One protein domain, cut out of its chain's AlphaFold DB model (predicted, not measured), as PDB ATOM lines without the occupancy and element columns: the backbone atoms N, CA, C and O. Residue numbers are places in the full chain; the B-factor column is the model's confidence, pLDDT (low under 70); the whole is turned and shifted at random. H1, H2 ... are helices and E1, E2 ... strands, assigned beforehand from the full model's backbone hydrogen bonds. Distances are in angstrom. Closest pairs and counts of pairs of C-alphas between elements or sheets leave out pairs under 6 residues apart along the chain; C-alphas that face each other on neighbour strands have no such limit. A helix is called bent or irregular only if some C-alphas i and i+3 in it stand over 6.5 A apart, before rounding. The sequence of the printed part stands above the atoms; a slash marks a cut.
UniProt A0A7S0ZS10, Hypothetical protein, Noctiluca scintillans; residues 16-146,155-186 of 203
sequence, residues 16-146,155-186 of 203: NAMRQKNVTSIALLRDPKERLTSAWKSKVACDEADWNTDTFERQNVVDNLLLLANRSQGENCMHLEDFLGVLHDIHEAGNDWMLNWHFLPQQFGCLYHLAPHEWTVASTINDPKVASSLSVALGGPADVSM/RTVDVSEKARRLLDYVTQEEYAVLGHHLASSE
ATOM      1  N   ASN A  16     101.185 171.655  85.614       87.75
ATOM      2  CA  ASN A  16     100.517 172.937  85.377       87.75
ATOM      3  C   ASN A  16      99.595 172.906  84.151       87.75
ATOM      4  O   ASN A  16      98.541 173.536  84.171       87.75
ATOM      5  N   ALA A  17      99.965 172.168  83.100       86.12
ATOM      6  CA  ALA A  17      99.094 171.966  81.946       86.12
ATOM      7  C   ALA A  17      97.898 171.069  82.298       86.12
ATOM      8  O   ALA A  17      96.789 171.344  81.856       86.12
ATOM      9  N   MET A  18      98.092 170.047  83.137       84.88
ATOM     10  CA  MET A  18      96.999 169.179  83.600       84.88
ATOM     11  C   MET A  18      95.964 169.911  84.459       84.88
ATOM     12  O   MET A  18      94.791 169.565  84.408       84.88
ATOM     13  N   ARG A  19      96.376 170.942  85.209       85.00
ATOM     14  CA  ARG A  19      95.474 171.793  86.008       85.00
ATOM     15  C   ARG A  19      94.596 172.728  85.169       85.00
ATOM     16  O   ARG A  19      93.714 173.395  85.711       85.00
ATOM     17  N   GLN A  20      94.829 172.830  83.861       83.44
ATOM     18  CA  GLN A  20      94.002 173.663  82.993       83.44
ATOM     19  C   GLN A  20      92.630 173.013  82.773       83.44
ATOM     20  O   GLN A  20      92.529 171.845  82.415       83.44
ATOM     21  N   LYS A  21      91.552 173.794  82.928       68.88
ATOM     22  CA  LYS A  21      90.158 173.305  82.865       68.88
ATOM     23  C   LYS A  21      89.730 172.713  81.512       68.88
ATOM     24  O   LYS A  21      88.647 172.151  81.416       68.88
ATOM     25  N   ASN A  22      90.530 172.880  80.462       81.88
ATOM     26  CA  ASN A  22      90.265 172.366  79.117       81.88
ATOM     27  C   ASN A  22      91.016 171.057  78.806       81.88
ATOM     28  O   ASN A  22      90.988 170.606  77.660       81.88
ATOM     29  N   VAL A  23      91.689 170.461  79.794       85.19
ATOM     30  CA  VAL A  23      92.375 169.172  79.670       85.19
ATOM     31  C   VAL A  23      91.579 168.112  80.422       85.19
ATOM     32  O   VAL A  23      91.247 168.293  81.588       85.19
ATOM     33  N   THR A  24      91.295 166.985  79.767       88.12
ATOM     34  CA  THR A  24      90.801 165.789  80.459       88.12
ATOM     35  C   THR A  24      91.989 165.023  81.031       88.12
ATOM     36  O   THR A  24      92.828 164.530  80.277       88.12
ATOM     37  N   SER A  25      92.057 164.918  82.354       90.56
ATOM     38  CA  SER A  25      93.056 164.132  83.078       90.56
ATOM     39  C   SER A  25      92.399 162.917  83.735       90.56
ATOM     40  O   SER A  25      91.341 163.024  84.355       90.56
ATOM     41  N   ILE A  26      93.014 161.745  83.582       90.94
ATOM     42  CA  ILE A  26      92.480 160.480  84.101       90.94
ATOM     43  C   ILE A  26      93.562 159.793  84.930       90.94
ATOM     44  O   ILE A  26      94.639 159.507  84.409       90.94
ATOM     45  N   ALA A  27      93.255 159.515  86.195       91.75
ATOM     46  CA  ALA A  27      94.037 158.664  87.079       91.75
ATOM     47  C   ALA A  27      93.313 157.332  87.287       91.75
ATOM     48  O   ALA A  27      92.139 157.297  87.660       91.75
ATOM     49  N   LEU A  28      94.035 156.236  87.053       91.94
ATOM     50  CA  LEU A  28      93.563 154.893  87.360       91.94
ATOM     51  C   LEU A  28      94.013 154.526  88.766       91.94
ATOM     52  O   LEU A  28      95.210 154.454  89.033       91.94
ATOM     53  N   LEU A  29      93.041 154.291  89.636       93.50
ATOM     54  CA  LEU A  29      93.270 153.831  90.993       93.50
ATOM     55  C   LEU A  29      93.156 152.312  91.050       93.50
ATOM     56  O   LEU A  29      92.390 151.692  90.306       93.50
ATOM     57  N   ARG A  30      93.900 151.709  91.969       91.94
ATOM     58  CA  ARG A  30      93.766 150.294  92.309       91.94
ATOM     59  C   ARG A  30      93.444 150.147  93.784       91.94
ATOM     60  O   ARG A  30      93.914 150.949  94.588       91.94
ATOM     61  N   ASP A  31      92.675 149.118  94.128       93.06
ATOM     62  CA  ASP A  31      92.504 148.737  95.525       93.06
ATOM     63  C   ASP A  31      93.889 148.491  96.173       93.06
ATOM     64  O   ASP A  31      94.687 147.725  95.616       93.06
ATOM     65  N   PRO A  32      94.213 149.151  97.300       95.25
ATOM     66  CA  PRO A  32      95.513 149.042  97.960       95.25
ATOM     67  C   PRO A  32      95.941 147.607  98.290       95.25
ATOM     68  O   PRO A  32      97.096 147.236  98.055       95.25
ATOM     69  N   LYS A  33      95.022 146.763  98.779       95.12
ATOM     70  CA  LYS A  33      95.340 145.378  99.160       95.12
ATOM     71  C   LYS A  33      95.575 144.517  97.929       95.12
ATOM     72  O   LYS A  33      96.546 143.752  97.878       95.12
ATOM     73  N   GLU A  34      94.734 144.662  96.907       92.19
ATOM     74  CA  GLU A  34      94.931 143.976  95.630       92.19
ATOM     75  C   GLU A  34      96.233 144.407  94.946       92.19
ATOM     76  O   GLU A  34      96.939 143.568  94.376       92.19
ATOM     77  N   ARG A  35      96.576 145.700  95.009       94.06
ATOM     78  CA  ARG A  35      97.827 146.252  94.475       94.06
ATOM     79  C   ARG A  35      99.031 145.598  95.139       94.06
ATOM     80  O   ARG A  35      99.873 145.060  94.420       94.06
ATOM     81  N   LEU A  36      99.103 145.601  96.471       96.06
ATOM     82  CA  LEU A  36     100.224 145.007  97.205       96.06
ATOM     83  C   LEU A  36     100.329 143.501  96.968       96.06
ATOM     84  O   LEU A  36     101.417 143.001  96.690       96.06
ATOM     85  N   THR A  37      99.203 142.786  96.978       94.25
ATOM     86  CA  THR A  37      99.185 141.342  96.698       94.25
ATOM     87  C   THR A  37      99.672 141.045  95.276       94.25
ATOM     88  O   THR A  37     100.434 140.107  95.048       94.25
ATOM     89  N   SER A  38      99.265 141.857  94.299       91.94
ATOM     90  CA  SER A  38      99.727 141.748  92.913       91.94
ATOM     91  C   SER A  38     101.212 142.075  92.773       91.94
ATOM     92  O   SER A  38     101.910 141.385  92.032       91.94
ATOM     93  N   ALA A  39     101.695 143.106  93.468       94.19
ATOM     94  CA  ALA A  39     103.098 143.493  93.463       94.19
ATOM     95  C   ALA A  39     103.961 142.373  94.058       94.19
ATOM     96  O   ALA A  39     104.907 141.941  93.401       94.19
ATOM     97  N   TRP A  40     103.570 141.827  95.216       95.62
ATOM     98  CA  TRP A  40     104.207 140.670  95.851       95.62
ATOM     99  C   TRP A  40     104.364 139.497  94.875       95.62
ATOM    100  O   TRP A  40     105.492 139.086  94.594       95.62
ATOM    101  N   LYS A  41     103.257 139.041  94.266       92.94
ATOM    102  CA  LYS A  41     103.252 137.976  93.244       92.94
ATOM    103  C   LYS A  41     104.258 138.237  92.128       92.94
ATOM    104  O   LYS A  41     105.007 137.346  91.743       92.94
ATOM    105  N   SER A  42     104.260 139.457  91.596       91.94
ATOM    106  CA  SER A  42     105.058 139.804  90.420       91.94
ATOM    107  C   SER A  42     106.527 140.098  90.714       91.94
ATOM    108  O   SER A  42     107.325 140.032  89.785       91.94
ATOM    109  N   LYS A  43     106.896 140.441  91.957       93.94
ATOM    110  CA  LYS A  43     108.229 140.985  92.262       93.94
ATOM    111  C   LYS A  43     109.030 140.214  93.292       93.94
ATOM    112  O   LYS A  43     110.248 140.222  93.182       93.94
ATOM    113  N   VAL A  44     108.395 139.588  94.284       95.75
ATOM    114  CA  VAL A  44     109.130 139.015  95.429       95.75
ATOM    115  C   VAL A  44     108.648 137.644  95.890       95.75
ATOM    116  O   VAL A  44     109.311 137.048  96.728       95.75
ATOM    117  N   ALA A  45     107.553 137.101  95.353       94.62
ATOM    118  CA  ALA A  45     107.049 135.793  95.771       94.62
ATOM    119  C   ALA A  45     108.070 134.653  95.560       94.62
ATOM    120  O   ALA A  45     108.788 134.613  94.554       94.62
ATOM    121  N   CYS A  46     108.104 133.713  96.513       92.62
ATOM    122  CA  CYS A  46     108.925 132.500  96.430       92.62
ATOM    123  C   CYS A  46     108.376 131.470  95.434       92.62
ATOM    124  O   CYS A  46     109.153 130.788  94.768       92.62
ATOM    125  N   ASP A  47     107.054 131.396  95.270       85.88
ATOM    126  CA  ASP A  47     106.400 130.410  94.400       85.88
ATOM    127  C   ASP A  47     106.353 130.893  92.936       85.88
ATOM    128  O   ASP A  47     105.294 131.073  92.337       85.88
ATOM    129  N   GLU A  48     107.518 131.165  92.349       74.75
ATOM    130  CA  GLU A  48     107.649 131.859  91.056       74.75
ATOM    131  C   GLU A  48     106.872 131.211  89.898       74.75
ATOM    132  O   GLU A  48     106.292 131.919  89.067       74.75
ATOM    133  N   ALA A  49     106.796 129.877  89.882       71.12
ATOM    134  CA  ALA A  49     106.070 129.106  88.875       71.12
ATOM    135  C   ALA A  49     104.547 129.319  88.937       71.12
ATOM    136  O   ALA A  49     103.867 129.206  87.918       71.12
ATOM    137  N   ASP A  50     104.009 129.660  90.111       79.62
ATOM    138  CA  ASP A  50     102.576 129.898  90.302       79.62
ATOM    139  C   ASP A  50     102.158 131.321  89.905       79.62
ATOM    140  O   ASP A  50     100.991 131.567  89.571       79.62
ATOM    141  N   TRP A  51     103.106 132.263  89.916       81.44
ATOM    142  CA  TRP A  51     102.815 133.696  89.841       81.44
ATOM    143  C   TRP A  51     103.402 134.417  88.628       81.44
ATOM    144  O   TRP A  51     102.985 135.544  88.358       81.44
ATOM    145  N   ASN A  52     104.304 133.784  87.868       82.62
ATOM    146  CA  ASN A  52     105.137 134.447  86.855       82.62
ATOM    147  C   ASN A  52     105.928 135.617  87.462       82.62
ATOM    148  O   ASN A  52     105.928 136.729  86.930       82.62
ATOM    149  N   THR A  53     106.541 135.375  88.620       84.56
ATOM    150  CA  THR A  53     107.363 136.370  89.310       84.56
ATOM    151  C   THR A  53     108.554 136.764  88.441       84.56
ATOM    152  O   THR A  53     109.230 135.909  87.871       84.56
ATOM    153  N   ASP A  54     108.821 138.061  88.353       84.56
ATOM    154  CA  ASP A  54     110.003 138.607  87.699       84.56
ATOM    155  C   ASP A  54     111.242 138.318  88.551       84.56
ATOM    156  O   ASP A  54     111.466 138.941  89.588       84.56
ATOM    157  N   THR A  55     112.026 137.328  88.135       88.19
ATOM    158  CA  THR A  55     113.182 136.844  88.896       88.19
ATOM    159  C   THR A  55     114.449 137.655  88.653       88.19
ATOM    160  O   THR A  55     115.374 137.562  89.459       88.19
ATOM    161  N   PHE A  56     114.506 138.467  87.589       90.31
ATOM    162  CA  PHE A  56     115.725 139.181  87.199       90.31
ATOM    163  C   PHE A  56     116.125 140.235  88.237       90.31
ATOM    164  O   PHE A  56     117.292 140.330  88.608       90.31
ATOM    165  N   GLU A  57     115.153 140.995  88.746       88.62
ATOM    166  CA  GLU A  57     115.399 142.056  89.733       88.62
ATOM    167  C   GLU A  57     115.055 141.639  91.170       88.62
ATOM    168  O   GLU A  57     115.283 142.414  92.100       88.62
ATOM    169  N   ARG A  58     114.522 140.427  91.374       93.38
ATOM    170  CA  ARG A  58     113.931 139.997  92.651       93.38
ATOM    171  C   ARG A  58     114.879 140.165  93.835       93.38
ATOM    172  O   ARG A  58     114.474 140.747  94.835       93.38
ATOM    173  N   GLN A  59     116.129 139.713  93.713       94.31
ATOM    174  CA  GLN A  59     117.113 139.810  94.799       94.31
ATOM    175  C   GLN A  59     117.324 141.264  95.236       94.31
ATOM    176  O   GLN A  59     117.191 141.579  96.412       94.31
ATOM    177  N   ASN A  60     117.545 142.171  94.279       93.88
ATOM    178  CA  ASN A  60     117.729 143.594  94.566       93.88
ATOM    179  C   ASN A  60     116.491 144.199  95.239       93.88
ATOM    180  O   ASN A  60     116.601 145.069  96.099       93.88
ATOM    181  N   VAL A  61     115.296 143.765  94.837       95.88
ATOM    182  CA  VAL A  61     114.043 144.230  95.438       95.88
ATOM    183  C   VAL A  61     113.906 143.724  96.880       95.88
ATOM    184  O   VAL A  61     113.601 144.518  97.767       95.88
ATOM    185  N   VAL A  62     114.169 142.437  97.123       96.94
ATOM    186  CA  VAL A  62     114.132 141.810  98.456       96.94
ATOM    187  C   VAL A  62     115.161 142.448  99.392       96.94
ATOM    188  O   VAL A  62     114.802 142.859 100.494       96.94
ATOM    189  N   ASP A  63     116.401 142.625  98.940       96.25
ATOM    190  CA  ASP A  63     117.477 143.211  99.743       96.25
ATOM    191  C   ASP A  63     117.188 144.654 100.158       96.25
ATOM    192  O   ASP A  63     117.475 145.030 101.295       96.25
ATOM    193  N   ASN A  64     116.596 145.454  99.263       96.12
ATOM    194  CA  ASN A  64     116.186 146.823  99.572       96.12
ATOM    195  C   ASN A  64     115.041 146.860 100.592       96.12
ATOM    196  O   ASN A  64     115.060 147.691 101.496       96.12
ATOM    197  N   LEU A  65     114.060 145.961 100.475       97.81
ATOM    198  CA  LEU A  65     112.970 145.854 101.447       97.81
ATOM    199  C   LEU A  65     113.492 145.470 102.838       97.81
ATOM    200  O   LEU A  65     113.146 146.117 103.823       97.81
ATOM    201  N   LEU A  66     114.362 144.459 102.924       97.94
ATOM    202  CA  LEU A  66     114.962 144.033 104.193       97.94
ATOM    203  C   LEU A  66     115.831 145.136 104.808       97.94
ATOM    204  O   LEU A  66     115.755 145.362 106.014       97.94
ATOM    205  N   LEU A  67     116.590 145.866 103.984       97.00
ATOM    206  CA  LEU A  67     117.383 147.010 104.431       97.00
ATOM    207  C   LEU A  67     116.500 148.120 105.020       97.00
ATOM    208  O   LEU A  67     116.789 148.605 106.112       97.00
ATOM    209  N   LEU A  68     115.415 148.501 104.334       97.19
ATOM    210  CA  LEU A  68     114.478 149.526 104.817       97.19
ATOM    211  C   LEU A  68     113.771 149.113 106.114       97.19
ATOM    212  O   LEU A  68     113.507 149.966 106.960       97.19
ATOM    213  N   ALA A  69     113.500 147.818 106.282       97.81
ATOM    214  CA  ALA A  69     112.916 147.251 107.497       97.81
ATOM    215  C   ALA A  69     113.940 146.999 108.620       97.81
ATOM    216  O   ALA A  69     113.569 146.472 109.667       97.81
ATOM    217  N   ASN A  70     115.223 147.323 108.416       97.38
ATOM    218  CA  ASN A  70     116.308 147.010 109.350       97.38
ATOM    219  C   ASN A  70     116.358 145.511 109.738       97.38
ATOM    220  O   ASN A  70     116.583 145.149 110.896       97.38
ATOM    221  N   ARG A  71     116.128 144.626 108.760       96.88
ATOM    222  CA  ARG A  71     116.197 143.165 108.901       96.88
ATOM    223  C   ARG A  71     117.456 142.607 108.237       96.88
ATOM    224  O   ARG A  71     118.045 143.224 107.352       96.88
ATOM    225  N   SER A  72     117.875 141.417 108.662       93.81
ATOM    226  CA  SER A  72     119.003 140.714 108.043       93.81
ATOM    227  C   SER A  72     118.700 140.358 106.588       93.81
ATOM    228  O   SER A  72     117.639 139.814 106.296       93.81
ATOM    229  N   GLN A  73     119.658 140.618 105.700       90.62
ATOM    230  CA  GLN A  73     119.614 140.205 104.295       90.62
ATOM    231  C   GLN A  73     120.023 138.730 104.133       90.62
ATOM    232  O   GLN A  73     120.563 138.122 105.059       90.62
ATOM    233  N   GLY A  74     119.805 138.171 102.941       82.94
ATOM    234  CA  GLY A  74     120.197 136.797 102.593       82.94
ATOM    235  C   GLY A  74     119.060 135.924 102.062       82.94
ATOM    236  O   GLY A  74     119.308 134.804 101.621       82.94
ATOM    237  N   GLU A  75     117.833 136.439 102.062       87.00
ATOM    238  CA  GLU A  75     116.697 135.837 101.366       87.00
ATOM    239  C   GLU A  75     116.638 136.333  99.915       87.00
ATOM    240  O   GLU A  75     117.068 137.445  99.612       87.00
ATOM    241  N   ASN A  76     116.102 135.515  99.004       92.25
ATOM    242  CA  ASN A  76     115.965 135.852  97.581       92.25
ATOM    243  C   ASN A  76     114.510 135.997  97.119       92.25
ATOM    244  O   ASN A  76     114.262 136.231  95.937       92.25
ATOM    245  N   CYS A  77     113.560 135.801  98.026       95.94
ATOM    246  CA  CYS A  77     112.122 135.870  97.828       95.94
ATOM    247  C   CYS A  77     111.449 135.990  99.206       95.94
ATOM    248  O   CYS A  77     112.114 135.842 100.225       95.94
ATOM    249  N   MET A  78     110.143 136.247  99.245       96.19
ATOM    250  CA  MET A  78     109.357 136.325 100.476       96.19
ATOM    251  C   MET A  78     108.007 135.625 100.298       96.19
ATOM    252  O   MET A  78     107.336 135.791  99.268       96.19
ATOM    253  N   HIS A  79     107.546 134.902 101.319       95.50
ATOM    254  CA  HIS A  79     106.133 134.531 101.417       95.50
ATOM    255  C   HIS A  79     105.285 135.765 101.754       95.50
ATOM    256  O   HIS A  79     105.802 136.789 102.205       95.50
ATOM    257  N   LEU A  80     103.969 135.695 101.515       95.38
ATOM    258  CA  LEU A  80     103.091 136.859 101.677       95.38
ATOM    259  C   LEU A  80     103.156 137.442 103.097       95.38
ATOM    260  O   LEU A  80     103.235 138.656 103.249       95.38
ATOM    261  N   GLU A  81     103.137 136.600 104.133       96.56
ATOM    262  CA  GLU A  81     103.210 137.081 105.519       96.56
ATOM    263  C   GLU A  81     104.529 137.785 105.841       96.56
ATOM    264  O   GLU A  81     104.502 138.815 106.514       96.56
ATOM    265  N   ASP A  82     105.660 137.262 105.362       97.31
ATOM    266  CA  ASP A  82     106.976 137.856 105.611       97.31
ATOM    267  C   ASP A  82     107.096 139.203 104.906       97.31
ATOM    268  O   ASP A  82     107.481 140.191 105.527       97.31
ATOM    269  N   PHE A  83     106.650 139.270 103.648       97.75
ATOM    270  CA  PHE A  83     106.565 140.509 102.882       97.75
ATOM    271  C   PHE A  83     105.709 141.565 103.589       97.75
ATOM    272  O   PHE A  83     106.130 142.710 103.738       97.75
ATOM    273  N   LEU A  84     104.519 141.192 104.064       98.38
ATOM    274  CA  LEU A  84     103.640 142.118 104.779       98.38
ATOM    275  C   LEU A  84     104.208 142.527 106.141       98.38
ATOM    276  O   LEU A  84     104.024 143.667 106.555       98.38
ATOM    277  N   GLY A  85     104.920 141.627 106.823       98.38
ATOM    278  CA  GLY A  85     105.645 141.949 108.049       98.38
ATOM    279  C   GLY A  85     106.787 142.937 107.804       98.38
ATOM    280  O   GLY A  85     106.983 143.850 108.594       98.38
ATOM    281  N   VAL A  86     107.511 142.790 106.693       98.44
ATOM    282  CA  VAL A  86     108.542 143.742 106.255       98.44
ATOM    283  C   VAL A  86     107.928 145.108 105.953       98.44
ATOM    284  O   VAL A  86     108.440 146.116 106.429       98.44
ATOM    285  N   LEU A  87     106.810 145.163 105.217       98.44
ATOM    286  CA  LEU A  87     106.106 146.426 104.970       98.44
ATOM    287  C   LEU A  87     105.624 147.078 106.268       98.44
ATOM    288  O   LEU A  87     105.785 148.280 106.432       98.44
ATOM    289  N   HIS A  88     105.075 146.299 107.198       98.44
ATOM    290  CA  HIS A  88     104.665 146.805 108.505       98.44
ATOM    291  C   HIS A  88     105.827 147.487 109.242       98.44
ATOM    292  O   HIS A  88     105.675 148.623 109.676       98.44
ATOM    293  N   ASP A  89     106.999 146.851 109.319       98.56
ATOM    294  CA  ASP A  89     108.169 147.441 109.986       98.56
ATOM    295  C   ASP A  89     108.648 148.731 109.297       98.56
ATOM    296  O   ASP A  89     109.059 149.680 109.962       98.56
ATOM    297  N   ILE A  90     108.565 148.791 107.964       98.25
ATOM    298  CA  ILE A  90     108.891 149.997 107.187       98.25
ATOM    299  C   ILE A  90     107.916 151.138 107.511       98.25
ATOM    300  O   ILE A  90     108.347 152.282 107.669       98.25
ATOM    301  N   HIS A  91     106.620 150.834 107.618       97.19
ATOM    302  CA  HIS A  91     105.587 151.807 107.981       97.19
ATOM    303  C   HIS A  91     105.767 152.301 109.424       97.19
ATOM    304  O   HIS A  91     105.763 153.507 109.648       97.19
ATOM    305  N   GLU A  92     106.019 151.401 110.381       97.69
ATOM    306  CA  GLU A  92     106.321 151.757 111.778       97.69
ATOM    307  C   GLU A  92     107.543 152.678 111.898       97.69
ATOM    308  O   GLU A  92     107.594 153.561 112.753       97.69
ATOM    309  N   ALA A  93     108.531 152.494 111.020       97.12
ATOM    310  CA  ALA A  93     109.718 153.336 110.962       97.12
ATOM    311  C   ALA A  93     109.504 154.676 110.225       97.12
ATOM    312  O   ALA A  93     110.424 155.494 110.199       97.12
ATOM    313  N   GLY A  94     108.337 154.913 109.610       95.56
ATOM    314  CA  GLY A  94     108.064 156.105 108.795       95.56
ATOM    315  C   GLY A  94     108.870 156.168 107.489       95.56
ATOM    316  O   GLY A  94     109.175 157.255 106.993       95.56
ATOM    317  N   ASN A  95     109.261 155.007 106.954       96.38
ATOM    318  CA  ASN A  95     110.096 154.866 105.754       96.38
ATOM    319  C   ASN A  95     109.304 154.386 104.524       96.38
ATOM    320  O   ASN A  95     109.884 154.020 103.502       96.38
ATOM    321  N   ASP A  96     107.980 154.365 104.599       94.12
ATOM    322  CA  ASP A  96     107.070 153.931 103.538       94.12
ATOM    323  C   ASP A  96     107.231 154.741 102.239       94.12
ATOM    324  O   ASP A  96     107.170 154.181 101.142       94.12
ATOM    325  N   TRP A  97     107.565 156.029 102.338       92.31
ATOM    326  CA  TRP A  97     107.900 156.884 101.192       92.31
ATOM    327  C   TRP A  97     109.174 156.455 100.433       92.31
ATOM    328  O   TRP A  97     109.382 156.885  99.297       92.31
ATOM    329  N   MET A  98     110.027 155.615 101.033       95.12
ATOM    330  CA  MET A  98     111.248 155.075 100.413       95.12
ATOM    331  C   MET A  98     111.013 153.756  99.667       95.12
ATOM    332  O   MET A  98     111.936 153.230  99.039       95.12
ATOM    333  N   LEU A  99     109.804 153.192  99.743       96.06
ATOM    334  CA  LEU A  99     109.479 151.935  99.082       96.06
ATOM    335  C   LEU A  99     109.684 152.026  97.566       96.06
ATOM    336  O   LEU A  99     109.435 153.048  96.923       96.06
ATOM    337  N   ASN A 100     110.079 150.900  96.965       93.25
ATOM    338  CA  ASN A 100     110.084 150.756  95.514       93.25
ATOM    339  C   ASN A 100     108.700 151.117  94.943       93.25
ATOM    340  O   ASN A 100     107.678 150.769  95.530       93.25
ATOM    341  N   TRP A 101     108.666 151.751  93.770       92.12
ATOM    342  CA  TRP A 101     107.437 152.255  93.146       92.12
ATOM    343  C   TRP A 101     106.321 151.209  92.959       92.12
ATOM    344  O   TRP A 101     105.155 151.585  92.873       92.12
ATOM    345  N   HIS A 102     106.638 149.909  92.924       92.38
ATOM    346  CA  HIS A 102     105.630 148.840  92.895       92.38
ATOM    347  C   HIS A 102     104.895 148.662  94.238       92.38
ATOM    348  O   HIS A 102     103.731 148.257  94.254       92.38
ATOM    349  N   PHE A 103     105.565 148.943  95.359       95.81
ATOM    350  CA  PHE A 103     105.036 148.791  96.720       95.81
ATOM    351  C   PHE A 103     104.599 150.116  97.339       95.81
ATOM    352  O   PHE A 103     103.702 150.104  98.179       95.81
ATOM    353  N   LEU A 104     105.146 151.230  96.855       95.25
ATOM    354  CA  LEU A 104     104.820 152.582  97.285       95.25
ATOM    355  C   LEU A 104     103.295 152.834  97.270       95.25
ATOM    356  O   LEU A 104     102.647 152.555  96.253       95.25
ATOM    357  N   PRO A 105     102.709 153.354  98.365       94.88
ATOM    358  CA  PRO A 105     101.319 153.802  98.377       94.88
ATOM    359  C   PRO A 105     101.026 154.798  97.244       94.88
ATOM    360  O   PRO A 105     101.848 155.666  96.929       94.88
ATOM    361  N   GLN A 106      99.858 154.695  96.597       93.38
ATOM    362  CA  GLN A 106      99.556 155.486  95.395       93.38
ATOM    363  C   GLN A 106      99.579 157.001  95.648       93.38
ATOM    364  O   GLN A 106      99.881 157.749  94.713       93.38
ATOM    365  N   GLN A 107      99.327 157.456  96.882       91.69
ATOM    366  CA  GLN A 107      99.438 158.865  97.272       91.69
ATOM    367  C   GLN A 107     100.868 159.417  97.179       91.69
ATOM    368  O   GLN A 107     101.040 160.594  96.872       91.69
ATOM    369  N   PHE A 108     101.889 158.576  97.365       91.69
ATOM    370  CA  PHE A 108     103.297 158.974  97.249       91.69
ATOM    371  C   PHE A 108     103.877 158.723  95.854       91.69
ATOM    372  O   PHE A 108     104.920 159.271  95.513       91.69
ATOM    373  N   GLY A 109     103.200 157.915  95.034       88.31
ATOM    374  CA  GLY A 109     103.572 157.651  93.646       88.31
ATOM    375  C   GLY A 109     102.677 158.392  92.655       88.31
ATOM    376  O   GLY A 109     102.879 159.567  92.349       88.31
ATOM    377  N   CYS A 110     101.675 157.681  92.134       83.94
ATOM    378  CA  CYS A 110     100.810 158.136  91.040       83.94
ATOM    379  C   CYS A 110     100.110 159.480  91.309       83.94
ATOM    380  O   CYS A 110      99.811 160.214  90.368       83.94
ATOM    381  N   LEU A 111      99.847 159.795  92.577       90.00
ATOM    382  CA  LEU A 111      99.080 160.966  93.001       90.00
ATOM    383  C   LEU A 111      99.927 162.001  93.751       90.00
ATOM    384  O   LEU A 111      99.383 162.954  94.299       90.00
ATOM    385  N   TYR A 112     101.255 161.862  93.724       89.19
ATOM    386  CA  TYR A 112     102.168 162.761  94.435       89.19
ATOM    387  C   TYR A 112     102.010 164.234  94.022       89.19
ATOM    388  O   TYR A 112     102.135 165.146  94.835       89.19
ATOM    389  N   HIS A 113     101.729 164.483  92.740       89.62
ATOM    390  CA  HIS A 113     101.627 165.840  92.196       89.62
ATOM    391  C   HIS A 113     100.206 166.405  92.135       89.62
ATOM    392  O   HIS A 113     100.053 167.622  92.020       89.62
ATOM    393  N   LEU A 114      99.194 165.537  92.129       91.19
ATOM    394  CA  LEU A 114      97.787 165.900  91.986       91.19
ATOM    395  C   LEU A 114      96.957 164.993  92.887       91.19
ATOM    396  O   LEU A 114      96.877 163.783  92.645       91.19
ATOM    397  N   ALA A 115      96.305 165.592  93.879       90.69
ATOM    398  CA  ALA A 115      95.364 164.893  94.738       90.69
ATOM    399  C   ALA A 115      94.207 164.317  93.900       90.69
ATOM    400  O   ALA A 115      93.858 164.899  92.870       90.69
ATOM    401  N   PRO A 116      93.550 163.220  94.328       91.56
ATOM    402  CA  PRO A 116      92.469 162.582  93.568       91.56
ATOM    403  C   PRO A 116      91.394 163.536  93.024       91.56
ATOM    404  O   PRO A 116      90.946 163.382  91.892       91.56
ATOM    405  N   HIS A 117      91.018 164.559  93.796       90.38
ATOM    406  CA  HIS A 117      90.005 165.547  93.416       90.38
ATOM    407  C   HIS A 117      90.479 166.584  92.377       90.38
ATOM    408  O   HIS A 117      89.653 167.311  91.833       90.38
ATOM    409  N   GLU A 118      91.785 166.683  92.105       91.19
ATOM    410  CA  GLU A 118      92.344 167.560  91.064       91.19
ATOM    411  C   GLU A 118      92.288 166.919  89.662       91.19
ATOM    412  O   GLU A 118      92.492 167.605  88.657       91.19
ATOM    413  N   TRP A 119      92.013 165.615  89.569       91.19
ATOM    414  CA  TRP A 119      91.848 164.910  88.298       91.19
ATOM    415  C   TRP A 119      90.435 165.094  87.741       91.19
ATOM    416  O   TRP A 119      89.468 165.171  88.495       91.19
ATOM    417  N   THR A 120      90.280 165.097  86.409       90.56
ATOM    418  CA  THR A 120      88.934 165.055  85.805       90.56
ATOM    419  C   THR A 120      88.216 163.761  86.182       90.56
ATOM    420  O   THR A 120      87.022 163.776  86.472       90.56
ATOM    421  N   VAL A 121      88.953 162.647  86.187       90.88
ATOM    422  CA  VAL A 121      88.494 161.345  86.677       90.88
ATOM    423  C   VAL A 121      89.619 160.688  87.469       90.88
ATOM    424  O   VAL A 121      90.697 160.464  86.928       90.88
ATOM    425  N   ALA A 122      89.354 160.337  88.723       92.38
ATOM    426  CA  ALA A 122      90.189 159.449  89.527       92.38
ATOM    427  C   ALA A 122      89.300 158.316  90.044       92.38
ATOM    428  O   ALA A 122      88.440 158.554  90.892       92.38
ATOM    429  N   SER A 123      89.444 157.122  89.466       92.44
ATOM    430  CA  SER A 123      88.608 155.955  89.784       92.44
ATOM    431  C   SER A 123      89.300 154.654  89.368       92.44
ATOM    432  O   SER A 123      90.358 154.676  88.732       92.44
ATOM    433  N   THR A 124      88.718 153.510  89.722       89.88
ATOM    434  CA  THR A 124      89.236 152.200  89.310       89.88
ATOM    435  C   THR A 124      88.916 151.906  87.847       89.88
ATOM    436  O   THR A 124      87.949 152.415  87.285       89.88
ATOM    437  N   ILE A 125      89.715 151.048  87.205       86.81
ATOM    438  CA  ILE A 125      89.544 150.706  85.779       86.81
ATOM    439  C   ILE A 125      88.178 150.074  85.452       86.81
ATOM    440  O   ILE A 125      87.745 150.105  84.302       86.81
ATOM    441  N   ASN A 126      87.507 149.510  86.462       83.75
ATOM    442  CA  ASN A 126      86.201 148.875  86.327       83.75
ATOM    443  C   ASN A 126      85.039 149.877  86.390       83.75
ATOM    444  O   ASN A 126      83.916 149.506  86.057       83.75
ATOM    445  N   ASP A 127      85.282 151.124  86.806       86.56
ATOM    446  CA  ASP A 127      84.266 152.173  86.773       86.56
ATOM    447  C   ASP A 127      83.971 152.547  85.307       86.56
ATOM    448  O   ASP A 127      84.872 153.018  84.598       86.56
ATOM    449  N   PRO A 128      82.719 152.387  84.828       85.81
ATOM    450  CA  PRO A 128      82.348 152.726  83.457       85.81
ATOM    451  C   PRO A 128      82.726 154.161  83.067       85.81
ATOM    452  O   PRO A 128      83.086 154.416  81.917       85.81
ATOM    453  N   LYS A 129      82.741 155.097  84.031       87.69
ATOM    454  CA  LYS A 129      83.117 156.497  83.793       87.69
ATOM    455  C   LYS A 129      84.538 156.639  83.270       87.69
ATOM    456  O   LYS A 129      84.799 157.593  82.538       87.69
ATOM    457  N   VAL A 130      85.452 155.732  83.614       90.19
ATOM    458  CA  VAL A 130      86.834 155.767  83.122       90.19
ATOM    459  C   VAL A 130      86.864 155.507  81.620       90.19
ATOM    460  O   VAL A 130      87.435 156.304  80.875       90.19
ATOM    461  N   ALA A 131      86.216 154.432  81.164       89.56
ATOM    462  CA  ALA A 131      86.145 154.088  79.744       89.56
ATOM    463  C   ALA A 131      85.432 155.188  78.944       89.56
ATOM    464  O   ALA A 131      85.974 155.680  77.950       89.56
ATOM    465  N   SER A 132      84.268 155.633  79.425       90.62
ATOM    466  CA  SER A 132      83.494 156.718  78.818       90.62
ATOM    467  C   SER A 132      84.302 158.009  78.697       90.62
ATOM    468  O   SER A 132      84.380 158.593  77.616       90.62
ATOM    469  N   SER A 133      84.946 158.448  79.784       90.62
ATOM    470  CA  SER A 133      85.697 159.709  79.805       90.62
ATOM    471  C   SER A 133      86.929 159.654  78.911       90.62
ATOM    472  O   SER A 133      87.213 160.619  78.203       90.62
ATOM    473  N   LEU A 134      87.633 158.517  78.891       89.50
ATOM    474  CA  LEU A 134      88.768 158.311  77.998       89.50
ATOM    475  C   LEU A 134      88.335 158.347  76.528       89.50
ATOM    476  O   LEU A 134      88.966 159.025  75.719       89.50
ATOM    477  N   SER A 135      87.246 157.662  76.177       89.06
ATOM    478  CA  SER A 135      86.729 157.658  74.806       89.06
ATOM    479  C   SER A 135      86.306 159.054  74.358       89.06
ATOM    480  O   SER A 135      86.763 159.514  73.311       89.06
ATOM    481  N   VAL A 136      85.542 159.784  75.177       89.50
ATOM    482  CA  VAL A 136      85.137 161.168  74.879       89.50
ATOM    483  C   VAL A 136      86.352 162.086  74.717       89.50
ATOM    484  O   VAL A 136      86.421 162.840  73.746       89.50
ATOM    485  N   ALA A 137      87.358 161.984  75.594       87.00
ATOM    486  CA  ALA A 137      88.595 162.766  75.485       87.00
ATOM    487  C   ALA A 137      89.351 162.501  74.169       87.00
ATOM    488  O   ALA A 137      89.996 163.393  73.604       87.00
ATOM    489  N   LEU A 138      89.239 161.278  73.649       85.31
ATOM    490  CA  LEU A 138      89.824 160.852  72.382       85.31
ATOM    491  C   LEU A 138      88.925 161.119  71.160       85.31
ATOM    492  O   LEU A 138      89.365 160.871  70.037       85.31
ATOM    493  N   GLY A 139      87.727 161.684  71.350       86.31
ATOM    494  CA  GLY A 139      86.764 162.000  70.287       86.31
ATOM    495  C   GLY A 139      85.859 160.832  69.877       86.31
ATOM    496  O   GLY A 139      85.289 160.860  68.789       86.31
ATOM    497  N   GLY A 140      85.768 159.798  70.710       87.81
ATOM    498  CA  GLY A 140      84.873 158.654  70.549       87.81
ATOM    499  C   GLY A 140      83.523 158.820  71.269       87.81
ATOM    500  O   GLY A 140      83.235 159.880  71.832       87.81
ATOM    501  N   PRO A 141      82.671 157.775  71.251       90.00
ATOM    502  CA  PRO A 141      81.369 157.781  71.918       90.00
ATOM    503  C   PRO A 141      81.492 157.666  73.446       90.00
ATOM    504  O   PRO A 141      82.472 157.128  73.958       90.00
ATOM    505  N   ALA A 142      80.480 158.143  74.174       88.62
ATOM    506  CA  ALA A 142      80.444 158.078  75.638       88.62
ATOM    507  C   ALA A 142      80.065 156.691  76.183       88.62
ATOM    508  O   ALA A 142      80.490 156.333  77.276       88.62
ATOM    509  N   ASP A 143      79.288 155.909  75.438       89.06
ATOM    510  CA  ASP A 143      78.883 154.562  75.839       89.06
ATOM    511  C   ASP A 143      79.902 153.535  75.333       89.06
ATOM    512  O   ASP A 143      79.799 153.010  74.222       89.06
ATOM    513  N   VAL A 144      80.961 153.338  76.117       87.81
ATOM    514  CA  VAL A 144      82.006 152.348  75.855       87.81
ATOM    515  C   VAL A 144      82.399 151.644  77.145       87.81
ATOM    516  O   VAL A 144      82.355 152.223  78.229       87.81
ATOM    517  N   SER A 145      82.855 150.405  77.017       85.38
ATOM    518  CA  SER A 145      83.467 149.640  78.098       85.38
ATOM    519  C   SER A 145      84.953 149.413  77.821       85.38
ATOM    520  O   SER A 145      85.420 149.522  76.681       85.38
ATOM    521  N   MET A 146      85.720 149.101  78.869       82.50
ATOM    522  CA  MET A 146      87.107 148.681  78.681       82.50
ATOM    523  C   MET A 146      87.140 147.368  77.880       82.50
ATOM    524  O   MET A 146      86.446 146.417  78.242       82.50
ATOM    525  N   ARG A 155      95.560 131.650  90.146       69.44
ATOM    526  CA  ARG A 155      95.495 131.085  91.494       69.44
ATOM    527  C   ARG A 155      95.063 132.151  92.505       69.44
ATOM    528  O   ARG A 155      95.597 133.264  92.549       69.44
ATOM    529  N   THR A 156      94.065 131.811  93.308       78.12
ATOM    530  CA  THR A 156      93.670 132.595  94.480       78.12
ATOM    531  C   THR A 156      94.771 132.496  95.529       78.12
ATOM    532  O   THR A 156      95.339 131.422  95.722       78.12
ATOM    533  N   VAL A 157      95.092 133.611  96.183       84.94
ATOM    534  CA  VAL A 157      95.996 133.600  97.340       84.94
ATOM    535  C   VAL A 157      95.156 133.302  98.564       84.94
ATOM    536  O   VAL A 157      94.139 133.965  98.765       84.94
ATOM    537  N   ASP A 158      95.572 132.321  99.354       87.06
ATOM    538  CA  ASP A 158      95.001 132.133 100.679       87.06
ATOM    539  C   ASP A 158      95.612 133.172 101.626       87.06
ATOM    540  O   ASP A 158      96.833 133.245 101.781       87.06
ATOM    541  N   VAL A 159      94.770 134.035 102.189       91.62
ATOM    542  CA  VAL A 159      95.196 135.141 103.050       91.62
ATOM    543  C   VAL A 159      94.858 134.770 104.484       91.62
ATOM    544  O   VAL A 159      93.697 134.816 104.896       91.62
ATOM    545  N   SER A 160      95.889 134.421 105.253       95.62
ATOM    546  CA  SER A 160      95.744 134.119 106.675       95.62
ATOM    547  C   SER A 160      95.169 135.310 107.454       95.62
ATOM    548  O   SER A 160      95.236 136.466 107.028       95.62
ATOM    549  N   GLU A 161      94.637 135.054 108.652       97.06
ATOM    550  CA  GLU A 161      94.184 136.111 109.571       97.06
ATOM    551  C   GLU A 161      95.287 137.142 109.851       97.06
ATOM    552  O   GLU A 161      95.030 138.345 109.869       97.06
ATOM    553  N   LYS A 162      96.528 136.676 110.028       97.38
ATOM    554  CA  LYS A 162      97.684 137.536 110.281       97.38
ATOM    555  C   LYS A 162      98.017 138.391 109.060       97.38
ATOM    556  O   LYS A 162      98.172 139.602 109.204       97.38
ATOM    557  N   ALA A 163      98.058 137.795 107.866       97.31
ATOM    558  CA  ALA A 163      98.266 138.532 106.622       97.31
ATOM    559  C   ALA A 163      97.180 139.596 106.409       97.31
ATOM    560  O   ALA A 163      97.489 140.718 106.019       97.31
ATOM    561  N   ARG A 164      95.916 139.284 106.723       97.31
ATOM    562  CA  ARG A 164      94.810 140.243 106.608       97.31
ATOM    563  C   ARG A 164      95.010 141.461 107.505       97.31
ATOM    564  O   ARG A 164      94.887 142.580 107.026       97.31
ATOM    565  N   ARG A 165      95.382 141.253 108.772       98.12
ATOM    566  CA  ARG A 165      95.646 142.354 109.716       98.12
ATOM    567  C   ARG A 165      96.817 143.223 109.279       98.12
ATOM    568  O   ARG A 165      96.736 144.440 109.382       98.12
ATOM    569  N   LEU A 166      97.886 142.607 108.775       98.38
ATOM    570  CA  LEU A 166      99.029 143.352 108.250       98.38
ATOM    571  C   LEU A 166      98.640 144.156 107.005       98.38
ATOM    572  O   LEU A 166      99.002 145.322 106.916       98.38
ATOM    573  N   LEU A 167      97.860 143.574 106.085       97.62
ATOM    574  CA  LEU A 167      97.304 144.291 104.933       97.62
ATOM    575  C   LEU A 167      96.452 145.482 105.369       97.62
ATOM    576  O   LEU A 167      96.632 146.569 104.829       97.62
ATOM    577  N   ASP A 168      95.546 145.291 106.329       97.81
ATOM    578  CA  ASP A 168      94.710 146.366 106.870       97.81
ATOM    579  C   ASP A 168      95.575 147.509 107.411       97.81
ATOM    580  O   ASP A 168      95.334 148.664 107.071       97.81
ATOM    581  N   TYR A 169      96.623 147.179 108.172       97.94
ATOM    582  CA  TYR A 169      97.553 148.151 108.740       97.94
ATOM    583  C   TYR A 169      98.282 148.963 107.664       97.94
ATOM    584  O   TYR A 169      98.142 150.181 107.588       97.94
ATOM    585  N   VAL A 170      99.015 148.287 106.772       97.81
ATOM    586  CA  VAL A 170      99.884 148.957 105.787       97.81
ATOM    587  C   VAL A 170      99.104 149.712 104.706       97.81
ATOM    588  O   VAL A 170      99.677 150.516 103.978       97.81
ATOM    589  N   THR A 171      97.798 149.469 104.574       97.19
ATOM    590  CA  THR A 171      96.945 150.154 103.586       97.19
ATOM    591  C   THR A 171      96.015 151.202 104.191       97.19
ATOM    592  O   THR A 171      95.356 151.919 103.437       97.19
ATOM    593  N   GLN A 172      95.954 151.332 105.520       96.62
ATOM    594  CA  GLN A 172      94.975 152.181 106.203       96.62
ATOM    595  C   GLN A 172      95.022 153.642 105.733       96.62
ATOM    596  O   GLN A 172      93.984 154.224 105.416       96.62
ATOM    597  N   GLU A 173      96.215 154.232 105.650       94.56
ATOM    598  CA  GLU A 173      96.378 155.622 105.212       94.56
ATOM    599  C   GLU A 173      96.040 155.806 103.731       94.56
ATOM    600  O   GLU A 173      95.386 156.778 103.350       94.56
ATOM    601  N   GLU A 174      96.420 154.840 102.890       94.38
ATOM    602  CA  GLU A 174      96.076 154.853 101.467       94.38
ATOM    603  C   GLU A 174      94.545 154.812 101.286       94.38
ATOM    604  O   GLU A 174      93.994 155.583 100.498       94.38
ATOM    605  N   TYR A 175      93.821 154.010 102.076       95.88
ATOM    606  CA  TYR A 175      92.352 154.026 102.085       95.88
ATOM    607  C   TYR A 175      91.758 155.328 102.624       95.88
ATOM    608  O   TYR A 175      90.723 155.760 102.118       95.88
ATOM    609  N   ALA A 176      92.385 155.984 103.602       94.25
ATOM    610  CA  ALA A 176      91.916 157.283 104.084       94.25
ATOM    611  C   ALA A 176      91.967 158.358 102.980       94.25
ATOM    612  O   ALA A 176      91.108 159.238 102.933       94.25
ATOM    613  N   VAL A 177      92.929 158.257 102.057       92.50
ATOM    614  CA  VAL A 177      93.064 159.170 100.910       92.50
ATOM    615  C   VAL A 177      92.173 158.755  99.734       92.50
ATOM    616  O   VAL A 177      91.581 159.609  99.072       92.50
ATOM    617  N   LEU A 178      92.075 157.454  99.443       92.81
ATOM    618  CA  LEU A 178      91.474 156.950  98.201       92.81
ATOM    619  C   LEU A 178      90.080 156.353  98.361       92.81
ATOM    620  O   LEU A 178      89.388 156.197  97.359       92.81
ATOM    621  N   GLY A 179      89.638 156.023  99.575       90.00
ATOM    622  CA  GLY A 179      88.453 155.193  99.822       90.00
ATOM    623  C   GLY A 179      87.193 155.677  99.101       90.00
ATOM    624  O   GLY A 179      86.508 154.888  98.450       90.00
ATOM    625  N   HIS A 180      86.940 156.988  99.104       89.06
ATOM    626  CA  HIS A 180      85.799 157.584  98.395       89.06
ATOM    627  C   HIS A 180      85.849 157.410  96.868       89.06
ATOM    628  O   HIS A 180      84.805 157.366  96.222       89.06
ATOM    629  N   HIS A 181      87.049 157.292  96.299       88.44
ATOM    630  CA  HIS A 181      87.284 157.083  94.870       88.44
ATOM    631  C   HIS A 181      87.330 155.599  94.481       88.44
ATOM    632  O   HIS A 181      87.218 155.267  93.303       88.44
ATOM    633  N   LEU A 182      87.498 154.703  95.456       85.81
ATOM    634  CA  LEU A 182      87.446 153.253  95.256       85.81
ATOM    635  C   LEU A 182      86.002 152.732  95.354       85.81
ATOM    636  O   LEU A 182      85.589 151.887  94.558       85.81
ATOM    637  N   ALA A 183      85.202 153.291  96.269       65.69
ATOM    638  CA  ALA A 183      83.821 152.876  96.534       65.69
ATOM    639  C   ALA A 183      82.845 153.111  95.364       65.69
ATOM    640  O   ALA A 183      81.823 152.430  95.275       65.69
ATOM    641  N   SER A 184      83.158 154.000  94.412       53.72
ATOM    642  CA  SER A 184      82.372 154.139  93.172       53.72
ATOM    643  C   SER A 184      82.418 152.892  92.282       53.72
ATOM    644  O   SER A 184      81.614 152.781  91.360       53.72
ATOM    645  N   SER A 185      83.309 151.938  92.578       46.88
ATOM    646  CA  SER A 185      83.328 150.609  91.959       46.88
ATOM    647  C   SER A 185      82.616 149.522  92.779       46.88
ATOM    648  O   SER A 185      82.235 148.493  92.221       46.88
ATOM    649  N   GLU A 186      82.356 149.769  94.072       43.62
ATOM    650  CA  GLU A 186      81.672 148.849  94.994       43.62
ATOM    651  C   GLU A 186      80.210 149.210  95.277       43.62
ATOM    652  O   GLU A 186      79.522 148.444  95.944       43.62
TER     653      GLU A 186
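What this domain is: This is residues 16 to 146 and 155 to 186 of the 203 residues of the protein "Hypothetical protein" of Noctiluca scintillans (UniProt A0A7S0ZS10). This is an elongated model of two lobes: at one end a cluster of crossed helices, H1 to H4 with the first part of H6, and at the other a small sheet of two strands, E1 and E2, set between H5 and the last turns of H6. The long, kinked H6 spans from the one lobe to the other, and residues 93 to 120, with no named element, also run between them. The 163 printed residues hold six named helices and two named strands, in the order E1 H1 H2 H3 H4 E2 H5 H6; the sheet, E1 beside E2, is parallel and the class is mostly helix. The whole is compact by its radius of gyration of the C-alphas, 17.7 A, with spans of 52 by 33 by 31 A.

How they stand to each other: Start at the sheet, where E1, residues 26 to 29, and E2, residues 121 to 124, are parallel at 28 degrees; find N 27 and O 121 at 2.8 A, and N 29 and O 123 at 2.9 A, both within hydrogen-bond range. With H1, residues 32 to 43, H2, residues 48 to 51, H3, residues 58 to 68, and H4, residues 80 to 92, they form a strand-helix-strand unit, two parallel neighbour strands with helices between them along the chain. The closest C-alphas of E2 and H5, residues 128 to 137, are those of Val 121 and Val 130, 6.8 A apart. Look next at H6, residues 161 to 185: its closest C-alpha to E2 is that of His 181, 5.4 A from Ser 123. H6 has a kink of 98 degrees near residue 175 and is irregular, with C-alphas 177 and 180 7.8 A apart. With residues 162 to 170 alone it touches H4, closest at the C-alphas of Glu 81 and Ala 163, 5.3 A, only just about perpendicular at 72 degrees. H1 touches H6 with residues 32 to 33 alone, closest at the C-alphas of Pro 32 and Thr 171, 5.9 A, at a steep tilt of 61 degrees, opposite ways. H3 touches H4, closest at the C-alphas of Leu 68 and Ile 90, 6.1 A, the same way at a tilt of 36 degrees, only just steep. H1 and H2 only just touch, with 3 pairs of C-alphas within 8 A, and only at the corner. H5 and H6 are apart. In H1, H3, H4 and H5 every O i to N i+4 pair is within hydrogen-bond range, in H6 15 of 21, and H2 is too short for such a pair.

Where its parts are: Find C-alpha 26 at (92.480, 160.480, 84.101), where E1 begins; it is 9.6 A long and E2 9.5 A. H1 runs 16.1 A, H2 5.3 A, H3 15.5 A, H4 18.3 A and H5 14.3 A. H6 starts at C-alpha 161, (94.184, 136.111, 109.571), and ends 25.3 A away at C-alpha 185, (83.328, 150.609, 91.959).

The domain as a whole: The two C-alphas farthest apart, those of Ser 72 and Pro 141, are 54.9 A apart. Residues 147 to 154 are not printed, and C-alphas 146 and 155 are 23.3 A apart across this cut. The links H3 to H4 and H4 to E2 are long, with 11 and 28 residues. The pLDDT is under 70 at residues 21, 155 and 183 to 186.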